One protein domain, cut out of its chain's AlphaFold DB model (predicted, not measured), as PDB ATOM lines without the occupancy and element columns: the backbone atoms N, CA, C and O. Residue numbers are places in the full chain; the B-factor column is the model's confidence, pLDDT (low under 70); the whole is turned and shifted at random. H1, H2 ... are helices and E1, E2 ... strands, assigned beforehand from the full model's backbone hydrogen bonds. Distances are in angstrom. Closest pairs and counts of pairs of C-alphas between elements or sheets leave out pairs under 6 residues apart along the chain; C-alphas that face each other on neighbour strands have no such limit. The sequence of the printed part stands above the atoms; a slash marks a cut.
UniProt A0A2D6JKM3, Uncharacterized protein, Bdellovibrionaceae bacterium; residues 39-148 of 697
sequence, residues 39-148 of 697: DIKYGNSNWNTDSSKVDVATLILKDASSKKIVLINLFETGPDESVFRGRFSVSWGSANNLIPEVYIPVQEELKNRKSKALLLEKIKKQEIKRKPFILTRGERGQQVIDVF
ATOM      1  N   ASP A  39     275.954 243.449 317.041       93.00
ATOM      2  CA  ASP A  39     276.705 244.162 318.065       93.00
ATOM      3  C   ASP A  39     276.515 243.408 319.393       93.00
ATOM      4  O   ASP A  39     275.387 243.147 319.808       93.00
ATOM      5  N   ILE A  40     277.594 243.059 320.084       93.62
ATOM      6  CA  ILE A  40     277.537 242.613 321.482       93.62
ATOM      7  C   ILE A  40     277.923 243.787 322.368       93.62
ATOM      8  O   ILE A  40     278.893 244.486 322.079       93.62
ATOM      9  N   LYS A  41     277.170 243.979 323.450       93.88
ATOM     10  CA  LYS A  41     277.430 244.972 324.488       93.88
ATOM     11  C   LYS A  41     277.457 244.273 325.849       93.88
ATOM     12  O   LYS A  41     276.566 243.486 326.155       93.88
ATOM     13  N   TYR A  42     278.464 244.560 326.671       94.88
ATOM     14  CA  TYR A  42     278.570 244.022 328.031       94.88
ATOM     15  C   TYR A  42     279.284 245.013 328.953       94.88
ATOM     16  O   TYR A  42     280.201 245.702 328.521       94.88
ATOM     17  N   GLY A  43     278.802 245.169 330.185       93.75
ATOM     18  CA  GLY A  43     279.461 245.985 331.208       93.75
ATOM     19  C   GLY A  43     280.275 245.086 332.129       93.75
ATOM     20  O   GLY A  43     279.702 244.176 332.735       93.75
ATOM     21  N   ASN A  44     281.582 245.316 332.211       92.69
ATOM     22  CA  ASN A  44     282.453 244.586 333.122       92.69
ATOM     23  C   ASN A  44     283.578 245.486 333.643       92.69
ATOM     24  O   ASN A  44     284.481 245.814 332.876       92.69
ATOM     25  N   SER A  45     283.536 245.848 334.926       89.12
ATOM     26  CA  SER A  45     284.594 246.648 335.563       89.12
ATOM     27  C   SER A  45     285.948 245.944 335.549       89.12
ATOM     28  O   SER A  45     286.965 246.578 335.321       89.12
ATOM     29  N   ASN A  46     285.970 244.619 335.687       87.94
ATOM     30  CA  ASN A  46     287.203 243.837 335.825       87.94
ATOM     31  C   ASN A  46     287.979 243.706 334.503       87.94
ATOM     32  O   ASN A  46     289.049 243.101 334.460       87.94
ATOM     33  N   TRP A  47     287.394 244.162 333.394       90.00
ATOM     34  CA  TRP A  47     288.048 244.206 332.088       90.00
ATOM     35  C   TRP A  47     288.722 245.553 331.811       90.00
ATOM     36  O   TRP A  47     289.552 245.604 330.909       90.00
ATOM     37  N   ASN A  48     288.386 246.599 332.570       88.19
ATOM     38  CA  ASN A  48     289.066 247.890 332.545       88.19
ATOM     39  C   ASN A  48     290.273 247.814 333.491       88.19
ATOM     40  O   ASN A  48     290.140 247.763 334.713       88.19
ATOM     41  N   THR A  49     291.453 247.707 332.901       85.25
ATOM     42  CA  THR A  49     292.743 247.537 333.571       85.25
ATOM     43  C   THR A  49     293.628 248.776 333.468       85.25
ATOM     44  O   THR A  49     294.496 248.959 334.323       85.25
ATOM     45  N   ASP A  50     293.410 249.631 332.464       84.81
ATOM     46  CA  ASP A  50     294.109 250.903 332.274       84.81
ATOM     47  C   ASP A  50     293.113 252.022 331.939       84.81
ATOM     48  O   ASP A  50     292.696 252.186 330.795       84.81
ATOM     49  N   SER A  51     292.817 252.872 332.926       83.31
ATOM     50  CA  SER A  51     291.876 253.992 332.789       83.31
ATOM     51  C   SER A  51     292.297 255.059 331.764       83.31
ATOM     52  O   SER A  51     291.504 255.932 331.413       83.31
ATOM     53  N   SER A  52     293.539 255.020 331.265       86.25
ATOM     54  CA  SER A  52     294.036 255.945 330.238       86.25
ATOM     55  C   SER A  52     293.882 255.429 328.805       86.25
ATOM     56  O   SER A  52     294.128 256.181 327.855       86.25
ATOM     57  N   LYS A  53     293.492 254.162 328.616       90.50
ATOM     58  CA  LYS A  53     293.417 253.509 327.303       90.50
ATOM     59  C   LYS A  53     292.098 252.769 327.125       90.50
ATOM     60  O   LYS A  53     291.354 252.549 328.061       90.50
ATOM     61  N   VAL A  54     291.811 252.414 325.876       90.31
ATOM     62  CA  VAL A  54     290.697 251.524 325.536       90.31
ATOM     63  C   VAL A  54     291.172 250.088 325.697       90.31
ATOM     64  O   VAL A  54     292.033 249.639 324.933       90.31
ATOM     65  N   ASP A  55     290.594 249.369 326.654       92.75
ATOM     66  CA  ASP A  55     290.918 247.964 326.863       92.75
ATOM     67  C   ASP A  55     290.183 247.025 325.896       92.75
ATOM     68  O   ASP A  55     289.149 247.343 325.294       92.75
ATOM     69  N   VAL A  56     290.739 245.822 325.733       93.38
ATOM     70  CA  VAL A  56     290.171 244.762 324.893       93.38
ATOM     71  C   VAL A  56     289.953 243.513 325.724       93.38
ATOM     72  O   VAL A  56     290.876 242.991 326.346       93.38
ATOM     73  N   ALA A  57     288.741 242.974 325.659       94.12
ATOM     74  CA  ALA A  57     288.381 241.749 326.348       94.12
ATOM     75  C   ALA A  57     287.698 240.757 325.414       94.12
ATOM     76  O   ALA A  57     286.980 241.116 324.483       94.12
ATOM     77  N   THR A  58     287.917 239.474 325.670       94.12
ATOM     78  CA  THR A  58     287.369 238.393 324.859       94.12
ATOM     79  C   THR A  58     286.169 237.750 325.543       94.12
ATOM     80  O   THR A  58     286.250 237.259 326.670       94.12
ATOM     81  N   LEU A  59     285.063 237.679 324.812       94.19
ATOM     82  CA  LEU A  59     283.845 236.961 325.162       94.19
ATOM     83  C   LEU A  59     283.747 235.665 324.351       94.19
ATOM     84  O   LEU A  59     284.199 235.604 323.209       94.19
ATOM     85  N   ILE A  60     283.133 234.623 324.912       93.44
ATOM     86  CA  ILE A  60     282.899 233.366 324.194       93.44
ATOM     87  C   ILE A  60     281.426 233.263 323.801       93.44
ATOM     88  O   ILE A  60     280.534 233.312 324.651       93.44
ATOM     89  N   LEU A  61     281.181 233.069 322.504       91.19
ATOM     90  CA  LEU A  61     279.866 232.794 321.940       91.19
ATOM     91  C   LEU A  61     279.818 231.347 321.449       91.19
ATOM     92  O   LEU A  61     280.625 230.934 320.616       91.19
ATOM     93  N   LYS A  62     278.860 230.574 321.946       90.44
ATOM     94  CA  LYS A  62     278.585 229.211 321.484       90.44
ATOM     95  C   LYS A  62     277.204 229.164 320.861       90.44
ATOM     96  O   LYS A  62     276.269 229.730 321.412       90.44
ATOM     97  N   ASP A  63     277.062 228.466 319.747       88.19
ATOM     98  CA  ASP A  63     275.737 228.177 319.210       88.19
ATOM     99  C   ASP A  63     275.160 226.927 319.877       88.19
ATOM    100  O   ASP A  63     275.774 225.854 319.872       88.19
ATOM    101  N   ALA A  64     273.959 227.047 320.437       85.62
ATOM    102  CA  ALA A  64     273.275 225.920 321.047       85.62
ATOM    103  C   ALA A  64     272.894 224.845 320.014       85.62
ATOM    104  O   ALA A  64     272.871 223.669 320.396       85.62
ATOM    105  N   SER A  65     272.641 225.209 318.747       81.62
ATOM    106  CA  SER A  65     272.326 224.253 317.673       81.62
ATOM    107  C   SER A  65     273.564 223.527 317.150       81.62
ATOM    108  O   SER A  65     273.688 222.319 317.332       81.62
ATOM    109  N   SER A  66     274.511 224.246 316.547       82.31
ATOM    110  CA  SER A  66     275.687 223.663 315.886       82.31
ATOM    111  C   SER A  66     276.830 223.287 316.832       82.31
ATOM    112  O   SER A  66     277.795 222.662 316.399       82.31
ATOM    113  N   LYS A  67     276.767 223.684 318.113       84.81
ATOM    114  CA  LYS A  67     277.815 223.479 319.141       84.81
ATOM    115  C   LYS A  67     279.178 224.111 318.826       84.81
ATOM    116  O   LYS A  67     280.114 223.948 319.611       84.81
ATOM    117  N   LYS A  68     279.297 224.843 317.718       86.12
ATOM    118  CA  LYS A  68     280.479 225.629 317.360       86.12
ATOM    119  C   LYS A  68     280.672 226.767 318.377       86.12
ATOM    120  O   LYS A  68     279.716 227.231 319.004       86.12
ATOM    121  N   ILE A  69     281.923 227.180 318.567       88.25
ATOM    122  CA  ILE A  69     282.337 228.197 319.541       88.25
ATOM    123  C   ILE A  69     283.208 229.229 318.829       88.25
ATOM    124  O   ILE A  69     284.105 228.850 318.078       88.25
ATOM    125  N   VAL A  70     282.977 230.512 319.098       88.00
ATOM    126  CA  VAL A  70     283.808 231.626 318.630       88.00
ATOM    127  C   VAL A  70     284.193 232.520 319.798       88.00
ATOM    128  O   VAL A  70     283.418 232.736 320.730       88.00
ATOM    129  N   LEU A  71     285.423 233.020 319.732       90.88
ATOM    130  CA  LEU A  71     285.956 234.030 320.630       90.88
ATOM    131  C   LEU A  71     285.760 235.392 319.963       90.88
ATOM    132  O   LEU A  71     286.144 235.573 318.810       90.88
ATOM    133  N   ILE A  72     285.130 236.318 320.674       91.62
ATOM    134  CA  ILE A  72     284.759 237.638 320.177       91.62
ATOM    135  C   ILE A  72     285.502 238.675 321.003       91.62
ATOM    136  O   ILE A  72     285.284 238.765 322.211       91.62
ATOM    137  N   ASN A  73     286.337 239.470 320.345       93.88
ATOM    138  CA  ASN A  73     286.979 240.612 320.979       93.88
ATOM    139  C   ASN A  73     285.982 241.769 321.059       93.88
ATOM    140  O   ASN A  73     285.353 242.143 320.065       93.88
ATOM    141  N   LEU A  74     285.839 242.314 322.257       95.50
ATOM    142  CA  LEU A  74     285.066 243.499 322.565       95.50
ATOM    143  C   LEU A  74     286.049 244.592 322.986       95.50
ATOM    144  O   LEU A  74     286.991 244.321 323.726       95.50
ATOM    145  N   PHE A  75     285.812 245.805 322.511       95.31
ATOM    146  CA  PHE A  75     286.603 246.987 322.831       95.31
ATOM    147  C   PHE A  75     285.820 247.841 323.812       95.31
ATOM    148  O   PHE A  75     284.599 247.960 323.678       95.31
ATOM    149  N   GLU A  76     286.499 248.429 324.781       93.62
ATOM    150  CA  GLU A  76     285.888 249.430 325.644       93.62
ATOM    151  C   GLU A  76     285.337 250.603 324.809       93.62
ATOM    152  O   GLU A  76     285.901 250.977 323.778       93.62
ATOM    153  N   THR A  77     284.183 251.150 325.188       91.06
ATOM    154  CA  THR A  77     283.513 252.204 324.413       91.06
ATOM    155  C   THR A  77     284.181 253.569 324.550       91.06
ATOM    156  O   THR A  77     284.023 254.403 323.659       91.06
ATOM    157  N   GLY A  78     284.994 253.737 325.589       88.12
ATOM    158  CA  GLY A  78     285.901 254.847 325.843       88.12
ATOM    159  C   GLY A  78     286.812 254.492 327.025       88.12
ATOM    160  O   GLY A  78     286.505 253.528 327.727       88.12
ATOM    161  N   PRO A  79     287.920 255.221 327.245       85.31
ATOM    162  CA  PRO A  79     288.764 255.003 328.415       85.31
ATOM    163  C   PRO A  79     287.957 255.141 329.710       85.31
ATOM    164  O   PRO A  79     287.202 256.104 329.859       85.31
ATOM    165  N   ASP A  80     288.137 254.193 330.626       83.62
ATOM    166  CA  ASP A  80     287.523 254.164 331.959       83.62
ATOM    167  C   ASP A  80     285.985 254.010 331.995       83.62
ATOM    168  O   ASP A  80     285.335 254.239 333.016       83.62
ATOM    169  N   GLU A  81     285.359 253.595 330.889       85.31
ATOM    170  CA  GLU A  81     283.904 253.412 330.829       85.31
ATOM    171  C   GLU A  81     283.453 252.038 331.345       85.31
ATOM    172  O   GLU A  81     282.285 251.864 331.701       85.31
ATOM    173  N   SER A  82     284.337 251.033 331.373       91.56
ATOM    174  CA  SER A  82     284.035 249.637 331.744       91.56
ATOM    175  C   SER A  82     282.909 248.992 330.918       91.56
ATOM    176  O   SER A  82     282.301 247.979 331.291       91.56
ATOM    177  N   VAL A  83     282.597 249.582 329.765       92.25
ATOM    178  CA  VAL A  83     281.556 249.141 328.843       92.25
ATOM    179  C   VAL A  83     282.215 248.663 327.568       92.25
ATOM    180  O   VAL A  83     282.803 249.433 326.832       92.25
ATOM    181  N   PHE A  84     282.059 247.379 327.270       94.81
ATOM    182  CA  PHE A  84     282.709 246.738 326.139       94.81
ATOM    183  C   PHE A  84     281.703 246.464 325.030       94.81
ATOM    184  O   PHE A  84     280.600 245.949 325.263       94.81
ATOM    185  N   ARG A  85     282.090 246.802 323.802       94.44
ATOM    186  CA  ARG A  85     281.305 246.602 322.594       94.44
ATOM    187  C   ARG A  85     282.148 245.971 321.498       94.44
ATOM    188  O   ARG A  85     283.280 246.362 321.245       94.44
ATOM    189  N   GLY A  86     281.560 245.018 320.793       91.88
ATOM    190  CA  GLY A  86     282.157 244.426 319.602       91.88
ATOM    191  C   GLY A  86     281.117 244.284 318.514       91.88
ATOM    192  O   GLY A  86     279.964 243.949 318.786       91.88
ATOM    193  N   ARG A  87     281.530 244.553 317.280       89.75
ATOM    194  CA  ARG A  87     280.712 244.370 316.086       89.75
ATOM    195  C   ARG A  87     281.269 243.205 315.290       89.75
ATOM    196  O   ARG A  87     282.457 243.188 314.987       89.75
ATOM    197  N   PHE A  88     280.417 242.254 314.931       86.19
ATOM    198  CA  PHE A  88     280.835 241.058 314.214       86.19
ATOM    199  C   PHE A  88     279.729 240.551 313.284       86.19
ATOM    200  O   PHE A  88     278.544 240.841 313.453       86.19
ATOM    201  N   SER A  89     280.143 239.793 312.274       77.31
ATOM    202  CA  SER A  89     279.278 239.048 311.361       77.31
ATOM    203  C   SER A  89     279.559 237.560 311.525       77.31
ATOM    204  O   SER A  89     280.718 237.149 311.601       77.31
ATOM    205  N   VAL A  90     278.511 236.745 311.582       65.94
ATOM    206  CA  VAL A  90     278.607 235.330 311.951       65.94
ATOM    207  C   VAL A  90     278.275 234.469 310.736       65.94
ATOM    208  O   VAL A  90     277.144 234.035 310.585       65.94
ATOM    209  N   SER A  91     279.245 234.184 309.862       63.91
ATOM    210  CA  SER A  91     279.024 233.256 308.735       63.91
ATOM    211  C   SER A  91     279.264 231.808 309.179       63.91
ATOM    212  O   SER A  91     280.385 231.306 309.134       63.91
ATOM    213  N   TRP A  92     278.237 231.144 309.723       64.00
ATOM    214  CA  TRP A  92     278.356 229.798 310.319       64.00
ATOM    215  C   TRP A  92     277.839 228.657 309.425       64.00
ATOM    216  O   TRP A  92     277.564 227.560 309.921       64.00
ATOM    217  N   GLY A  93     277.807 228.867 308.107       58.19
ATOM    218  CA  GLY A  93     277.271 227.911 307.130       58.19
ATOM    219  C   GLY A  93     275.738 227.929 307.069       58.19
ATOM    220  O   GLY A  93     275.116 228.835 307.610       58.19
ATOM    221  N   SER A  94     275.137 226.928 306.419       55.56
ATOM    222  CA  SER A  94     273.713 226.822 306.023       55.56
ATOM    223  C   SER A  94     272.659 226.796 307.153       55.56
ATOM    224  O   SER A  94     271.518 226.396 306.927       55.56
ATOM    225  N   ALA A  95     272.996 227.212 308.374       58.62
ATOM    226  CA  ALA A  95     272.036 227.346 309.464       58.62
ATOM    227  C   ALA A  95     271.206 228.632 309.289       58.62
ATOM    228  O   ALA A  95     271.744 229.733 309.346       58.62
ATOM    229  N   ASN A  96     269.885 228.496 309.134       63.94
ATOM    230  CA  ASN A  96     268.979 229.637 308.938       63.94
ATOM    231  C   ASN A  96     268.856 230.561 310.166       63.94
ATOM    232  O   ASN A  96     268.410 231.691 310.014       63.94
ATOM    233  N   ASN A  97     269.215 230.099 311.371       71.19
ATOM    234  CA  ASN A  97     269.120 230.848 312.628       71.19
ATOM    235  C   ASN A  97     270.136 230.311 313.652       71.19
ATOM    236  O   ASN A  97     270.211 229.098 313.848       71.19
ATOM    237  N   LEU A  98     270.876 231.193 314.334       82.31
ATOM    238  CA  LEU A  98     271.837 230.825 315.386       82.31
ATOM    239  C   LEU A  98     271.233 231.062 316.775       82.31
ATOM    240  O   LEU A  98     270.596 232.086 316.997       82.31
ATOM    241  N   ILE A  99     271.433 230.146 317.727       88.56
ATOM    242  CA  ILE A  99     270.896 230.268 319.091       88.56
ATOM    243  C   ILE A  99     272.057 230.561 320.051       88.56
ATOM    244  O   ILE A  99     272.717 229.627 320.519       88.56
ATOM    245  N   PRO A 100     272.329 231.837 320.379       89.88
ATOM    246  CA  PRO A 100     273.540 232.181 321.107       89.88
ATOM    247  C   PRO A 100     273.507 231.750 322.584       89.88
ATOM    248  O   PRO A 100     272.529 231.915 323.325       89.88
ATOM    249  N   GLU A 101     274.636 231.218 323.035       92.44
ATOM    250  CA  GLU A 101     275.018 231.047 324.430       92.44
ATOM    251  C   GLU A 101     276.241 231.928 324.705       92.44
ATOM    252  O   GLU A 101     277.282 231.770 324.066       92.44
ATOM    253  N   VAL A 102     276.106 232.859 325.648       93.81
ATOM    254  CA  VAL A 102     277.156 233.820 325.994       93.81
ATOM    255  C   VAL A 102     277.889 233.362 327.252       93.81
ATOM    256  O   VAL A 102     277.254 233.052 328.263       93.81
ATOM    257  N   TYR A 103     279.219 233.360 327.205       94.56
ATOM    258  CA  TYR A 103     280.093 233.030 328.328       94.56
ATOM    259  C   TYR A 103     281.160 234.112 328.506       94.56
ATOM    260  O   TYR A 103     281.746 234.584 327.533       94.56
ATOM    261  N   ILE A 104     281.416 234.477 329.761       92.56
ATOM    262  CA  ILE A 104     282.381 235.509 330.156       92.56
ATOM    263  C   ILE A 104     283.549 234.803 330.845       92.56
ATOM    264  O   ILE A 104     283.415 234.433 332.012       92.56
ATOM    265  N   PRO A 105     284.644 234.522 330.121       90.69
ATOM    266  CA  PRO A 105     285.800 233.851 330.696       90.69
ATOM    267  C   PRO A 105     286.687 234.820 331.483       90.69
ATOM    268  O   PRO A 105     286.683 236.033 331.247       90.69
ATOM    269  N   VAL A 106     287.507 234.263 332.377       88.31
ATOM    270  CA  VAL A 106     288.625 234.996 332.978       88.31
ATOM    271  C   VAL A 106     289.677 235.219 331.891       88.31
ATOM    272  O   VAL A 106     290.123 234.271 331.247       88.31
ATOM    273  N   GLN A 107     290.072 236.472 331.660       90.06
ATOM    274  CA  GLN A 107     290.918 236.830 330.512       90.06
ATOM    275  C   GLN A 107     292.313 236.178 330.576       90.06
ATOM    276  O   GLN A 107     292.843 235.739 329.557       90.06
ATOM    277  N   GLU A 108     292.873 236.020 331.778       85.69
ATOM    278  CA  GLU A 108     294.133 235.303 332.034       85.69
ATOM    279  C   GLU A 108     294.098 233.840 331.547       85.69
ATOM    280  O   GLU A 108     295.068 233.347 330.965       85.69
ATOM    281  N   GLU A 109     292.963 233.146 331.701       86.25
ATOM    282  CA  GLU A 109     292.818 231.744 331.281       86.25
ATOM    283  C   GLU A 109     292.908 231.578 329.759       86.25
ATOM    284  O   GLU A 109     293.279 230.507 329.274       86.25
ATOM    285  N   LEU A 110     292.605 232.632 328.996       87.88
ATOM    286  CA  LEU A 110     292.673 232.617 327.536       87.88
ATOM    287  C   LEU A 110     294.102 232.749 326.999       87.88
ATOM    288  O   LEU A 110     294.348 232.327 325.865       87.88
ATOM    289  N   LYS A 111     295.037 233.296 327.791       86.12
ATOM    290  CA  LYS A 111     296.448 233.467 327.406       86.12
ATOM    291  C   LYS A 111     297.203 232.132 327.412       86.12
ATOM    292  O   LYS A 111     298.052 231.892 326.556       86.12
ATOM    293  N   ASN A 112     296.879 231.229 328.342       91.44
ATOM    294  CA  ASN A 112     297.515 229.913 328.447       91.44
ATOM    295  C   ASN A 112     296.807 228.870 327.563       91.44
ATOM    296  O   ASN A 112     295.623 228.585 327.738       91.44
ATOM    297  N   ARG A 113     297.550 228.224 326.652       89.50
ATOM    298  CA  ARG A 113     297.010 227.221 325.714       89.50
ATOM    299  C   ARG A 113     296.304 226.047 326.408       89.50
ATOM    300  O   ARG A 113     295.259 225.615 325.925       89.50
ATOM    301  N   LYS A 114     296.852 225.532 327.516       90.38
ATOM    302  CA  LYS A 114     296.257 224.415 328.272       90.38
ATOM    303  C   LYS A 114     294.986 224.865 328.996       90.38
ATOM    304  O   LYS A 114     293.953 224.212 328.858       90.38
ATOM    305  N   SER A 115     295.037 226.001 329.692       88.75
ATOM    306  CA  SER A 115     293.882 226.558 330.415       88.75
ATOM    307  C   SER A 115     292.727 226.899 329.470       88.75
ATOM    308  O   SER A 115     291.586 226.527 329.733       88.75
ATOM    309  N   LYS A 116     293.029 227.496 328.311       90.31
ATOM    310  CA  LYS A 116     292.054 227.785 327.254       90.31
ATOM    311  C   LYS A 116     291.376 226.520 326.726       90.31
ATOM    312  O   LYS A 116     290.160 226.512 326.550       90.31
ATOM    313  N   ALA A 117     292.136 225.453 326.467       89.75
ATOM    314  CA  ALA A 117     291.568 224.189 325.997       89.75
ATOM    315  C   ALA A 117     290.605 223.583 327.032       89.75
ATOM    316  O   ALA A 117     289.486 223.212 326.675       89.75
ATOM    317  N   LEU A 118     291.004 223.574 328.309       91.31
ATOM    318  CA  LEU A 118     290.180 223.082 329.415       91.31
ATOM    319  C   LEU A 118     288.895 223.907 329.582       91.31
ATOM    320  O   LEU A 118     287.809 223.348 329.706       91.31
ATOM    321  N   LEU A 119     288.993 225.238 329.535       90.50
ATOM    322  CA  LEU A 119     287.846 226.146 329.601       90.50
ATOM    323  C   LEU A 119     286.823 225.851 328.494       90.50
ATOM    324  O   LEU A 119     285.625 225.724 328.756       90.50
ATOM    325  N   LEU A 120     287.289 225.711 327.249       89.62
ATOM    326  CA  LEU A 120     286.425 225.398 326.110       89.62
ATOM    327  C   LEU A 120     285.765 224.020 326.255       89.62
ATOM    328  O   LEU A 120     284.611 223.851 325.859       89.62
ATOM    329  N   GLU A 121     286.456 223.046 326.848       90.50
ATOM    330  CA  GLU A 121     285.893 221.732 327.161       90.50
ATOM    331  C   GLU A 121     284.777 221.823 328.212       90.50
ATOM    332  O   GLU A 121     283.683 221.297 327.991       90.50
ATOM    333  N   LYS A 122     284.990 222.579 329.297       90.44
ATOM    334  CA  LYS A 122     283.964 222.834 330.326       90.44
ATOM    335  C   LYS A 122     282.712 223.501 329.744       90.44
ATOM    336  O   LYS A 122     281.586 223.140 330.084       90.44
ATOM    337  N   ILE A 123     282.881 224.438 328.804       90.81
ATOM    338  CA  ILE A 123     281.767 225.083 328.081       90.81
ATOM    339  C   ILE A 123     281.013 224.082 327.187       90.81
ATOM    340  O   ILE A 123     279.779 224.134 327.084       90.81
ATOM    341  N   LYS A 124     281.724 223.150 326.538       87.62
ATOM    342  CA  LYS A 124     281.094 222.064 325.767       87.62
ATOM    343  C   LYS A 124     280.269 221.151 326.680       87.62
ATOM    344  O   LYS A 124     279.119 220.878 326.336       87.62
ATOM    345  N   LYS A 125     280.811 220.788 327.850       87.56
ATOM    346  CA  LYS A 125     280.164 219.967 328.894       87.56
ATOM    347  C   LYS A 125     279.076 220.692 329.706       87.56
ATOM    348  O   LYS A 125     278.390 220.057 330.493       87.56
ATOM    349  N   GLN A 126     278.859 221.993 329.473       85.50
ATOM    350  CA  GLN A 126     277.896 222.845 330.197       85.50
ATOM    351  C   GLN A 126     278.180 223.003 331.701       85.50
ATOM    352  O   GLN A 126     277.289 223.345 332.473       85.50
ATOM    353  N   GLU A 127     279.433 222.829 332.104       88.81
ATOM    354  CA  GLU A 127     279.873 222.994 333.494       88.81
ATOM    355  C   GLU A 127     280.009 224.474 333.892       88.81
ATOM    356  O   GLU A 127     280.101 224.808 335.069       88.81
ATOM    357  N   ILE A 128     280.002 225.382 332.909       88.00
ATOM    358  CA  ILE A 128     280.044 226.831 333.123       88.00
ATOM    359  C   ILE A 128     278.649 227.416 332.940       88.00
ATOM    360  O   ILE A 128     277.957 227.144 331.954       88.00
ATOM    361  N   LYS A 129     278.241 228.276 333.874       89.81
ATOM    362  CA  LYS A 129     276.975 228.999 333.773       89.81
ATOM    363  C   LYS A 129     277.083 230.091 332.707       89.81
ATOM    364  O   LYS A 129     277.896 231.003 332.804       89.81
ATOM    365  N   ARG A 130     276.226 230.000 331.694       92.19
ATOM    366  CA  ARG A 130     276.043 231.043 330.673       92.19
ATOM    367  C   ARG A 130     275.491 232.339 331.277       92.19
ATOM    368  O   ARG A 130     274.722 232.292 332.242       92.19
ATOM    369  N   LYS A 131     275.802 233.474 330.654       94.25
ATOM    370  CA  LYS A 131     275.216 234.770 331.004       94.25
ATOM    371  C   LYS A 131     273.867 234.990 330.308       94.25
ATOM    372  O   LYS A 131     273.689 234.572 329.158       94.25
ATOM    373  N   PRO A 132     272.894 235.608 330.993       94.75
ATOM    374  CA  PRO A 132     271.673 236.088 330.362       94.75
ATOM    375  C   PRO A 132     271.963 237.289 329.453       94.75
ATOM    376  O   PRO A 132     272.873 238.075 329.698       94.75
ATOM    377  N   PHE A 133     271.163 237.442 328.405       94.25
ATOM    378  CA  PHE A 133     271.218 238.586 327.501       94.25
ATOM    379  C   PHE A 133     269.816 238.886 326.971       94.25
ATOM    380  O   PHE A 133     268.915 238.043 327.056       94.25
ATOM    381  N   ILE A 134     269.645 240.070 326.393       93.06
ATOM    382  CA  ILE A 134     268.465 240.419 325.601       93.06
ATOM    383  C   ILE A 134     268.884 240.682 324.158       93.06
ATOM    384  O   ILE A 134     269.981 241.178 323.905       93.06
ATOM    385  N   LEU A 135     267.999 240.363 323.215       91.06
ATOM    386  CA  LEU A 135     268.186 240.697 321.808       91.06
ATOM    387  C   LEU A 135     267.362 241.945 321.475       91.06
ATOM    388  O   LEU A 135     266.130 241.922 321.529       91.06
ATOM    389  N   THR A 136     268.043 243.033 321.136       90.50
ATOM    390  CA  THR A 136     267.430 244.300 320.719       90.50
ATOM    391  C   THR A 136     267.832 244.660 319.290       90.50
ATOM    392  O   THR A 136     268.657 243.986 318.670       90.50
ATOM    393  N   ARG A 137     267.198 245.688 318.720       87.62
ATOM    394  CA  ARG A 137     267.559 246.253 317.418       87.62
ATOM    395  C   ARG A 137     268.219 247.606 317.634       87.62
ATOM    396  O   ARG A 137     267.647 248.464 318.302       87.62
ATOM    397  N   GLY A 138     269.401 247.783 317.053       80.19
ATOM    398  CA  GLY A 138     270.098 249.063 317.023       80.19
ATOM    399  C   GLY A 138     269.439 250.053 316.061       80.19
ATOM    400  O   GLY A 138     268.564 249.695 315.270       80.19
ATOM    401  N   GLU A 139     269.883 251.308 316.103       75.44
ATOM    402  CA  GLU A 139     269.320 252.401 315.295       75.44
ATOM    403  C   GLU A 139     269.403 252.160 313.784       75.44
ATOM    404  O   GLU A 139     268.520 252.586 313.046       75.44
ATOM    405  N   ARG A 140     270.428 251.430 313.327       79.56
ATOM    406  CA  ARG A 140     270.651 251.095 311.913       79.56
ATOM    407  C   ARG A 140     270.096 249.714 311.545       79.56
ATOM    408  O   ARG A 140     270.475 249.141 310.531       79.56
ATOM    409  N   GLY A 141     269.224 249.151 312.385       80.62
ATOM    410  CA  GLY A 141     268.576 247.859 312.150       80.62
ATOM    411  C   GLY A 141     269.444 246.631 312.445       80.62
ATOM    412  O   GLY A 141     268.980 245.509 312.226       80.62
ATOM    413  N   GLN A 142     270.663 246.817 312.963       88.56
ATOM    414  CA  GLN A 142     271.527 245.713 313.376       88.56
ATOM    415  C   GLN A 142     270.998 245.012 314.634       88.56
ATOM    416  O   GLN A 142     270.270 245.604 315.436       88.56
ATOM    417  N   GLN A 143     271.371 243.748 314.819       91.19
ATOM    418  CA  GLN A 143     271.012 242.982 316.011       91.19
ATOM    419  C   GLN A 143     271.951 243.358 317.156       91.19
ATOM    420  O   GLN A 143     273.152 243.469 316.941       91.19
ATOM    421  N   VAL A 144     271.429 243.553 318.364       92.50
ATOM    422  CA  VAL A 144     272.236 243.904 319.537       92.50
ATOM    423  C   VAL A 144     271.993 242.885 320.643       92.50
ATOM    424  O   VAL A 144     270.869 242.746 321.124       92.50
ATOM    425  N   ILE A 145     273.048 242.185 321.046       93.44
ATOM    426  CA  ILE A 145     273.075 241.299 322.209       93.44
ATOM    427  C   ILE A 145     273.590 242.125 323.391       93.44
ATOM    428  O   ILE A 145     274.789 242.384 323.480       93.44
ATOM    429  N   ASP A 146     272.697 242.547 324.287       92.94
ATOM    430  CA  ASP A 146     273.083 243.230 325.532       92.94
ATOM    431  C   ASP A 146     273.114 242.204 326.667       92.94
ATOM    432  O   ASP A 146     272.102 241.561 326.971       92.94
ATOM    433  N   VAL A 147     274.307 241.984 327.211       94.69
ATOM    434  CA  VAL A 147     274.620 240.910 328.157       94.69
ATOM    435  C   VAL A 147     274.526 241.443 329.585       94.69
ATOM    436  O   VAL A 147     275.002 242.539 329.877       94.69
ATOM    437  N   PHE A 148     273.959 240.641 330.485       94.62
ATOM    438  CA  PHE A 148     273.782 240.980 331.897       94.62
ATOM    439  C   PHE A 148     274.364 239.899 332.800       94.62
ATOM    440  O   PHE A 148     274.533 238.749 332.389       94.62
TER     441      PHE A 148
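AT A GLANCE: This is residues 39 to 148 of the 697 residues of an uncharacterized protein of Bdellovibrionaceae bacterium (UniProt A0A2D6JKM3). One sheet of seven strands curls like part of a barrel and folds back on itself, the leaf E5, E2, E3 facing the leaf E1, E7, E6 with E4 as the hinge; the barrel is only partly closed where E5 comes round toward E6 and E7. Two helices, H1 and H2, meet at a corner beyond this sheet and only graze it. The printed part has 110 residues, in the order E1 E2 E3 E4 E5 H1 H2 E6 E7, and its class is mixed, helices and strands. The sheet is mixed, in the order E5, E2, E3, E4, E1, E7, E6. The whole is compact, with a radius of gyration of the C-alphas of 14.3 A, and flat in outline, spanning 41 by 40 by 21 A.

HOW THE PARTS SIT: Start in the strongly twisted sheet with E2, residues 56 to 63, and E3, residues 69 to 76, an antiparallel hairpin where N 59 and O 72 are 2.8 A apart, within hydrogen-bond range. E3 and E4, residues 83 to 88, form the next hairpin, with N 85 and O 75 at 2.8 A; E2, E3 and E4 are a meander, each strand the antiparallel neighbour of the one before. Pairing is staggered: E3 pairs with E2 over residues 69 to 75 and with E4 over 75 to 76. Beside E4 look for E1, residues 39 to 43, antiparallel, with N 40 and O 86 at 2.8 A. E1 to E4 make a Greek key, four strands in a row of which three are a meander and the first is the antiparallel neighbour of the fourth, and so do E2 to E5, where E5 is residues 100 to 103; E5 and E2 are antiparallel neighbours, with N 101 and O 62 within hydrogen-bond range at 2.7 A. E7, residues 143 to 147, is parallel to E1, with N 41 and O 145 at 2.9 A, and forms an antiparallel hairpin with E6, residues 133 to 137, with N 136 and O 144 at 2.8 A. E5 and E6 are the edge strands of the sheet, and their closest C-alphas, those of Val 102 and Phe 133, are 7.8 A apart. H1, residues 107 to 111, grazes the sheet with residues 107 to 110; its C-alpha closest to E2 is that of Gln 107, 6.9 A from that of Thr 58. H2, residues 113 to 124, grazes it with residues 120 to 124, and touches H1 only at the corner, with residues 115 to 119 alone; the C-alphas of Leu 110 and Lys 116 are 4.9 A apart. Every O i to N i+4 pair of H2 is within hydrogen-bond range; H1 has 0 of 1, but 2 of 2 O i to N i+3 pairs.

IN THESE COORDINATES: Find C-alpha 39 at (276.705, 244.162, 318.065), where E1 begins. E2 is 22.7 A long and E3 22.4 A; E4 and H2 are each 16.7 A. Find C-alpha 113 at (297.010, 227.221, 325.714), where H2 begins, and C-alpha 147 at (274.620, 240.910, 328.157), where E7 ends.

THE WHOLE: The two C-alphas farthest apart, those of Ser 52 and Ser 94, are 43.0 A apart. The printed part has no cut. The links E1 to E2 and E4 to E5 are long. Mean pLDDT of the printed part is 87.6, and residues 90 to 96 are under 70.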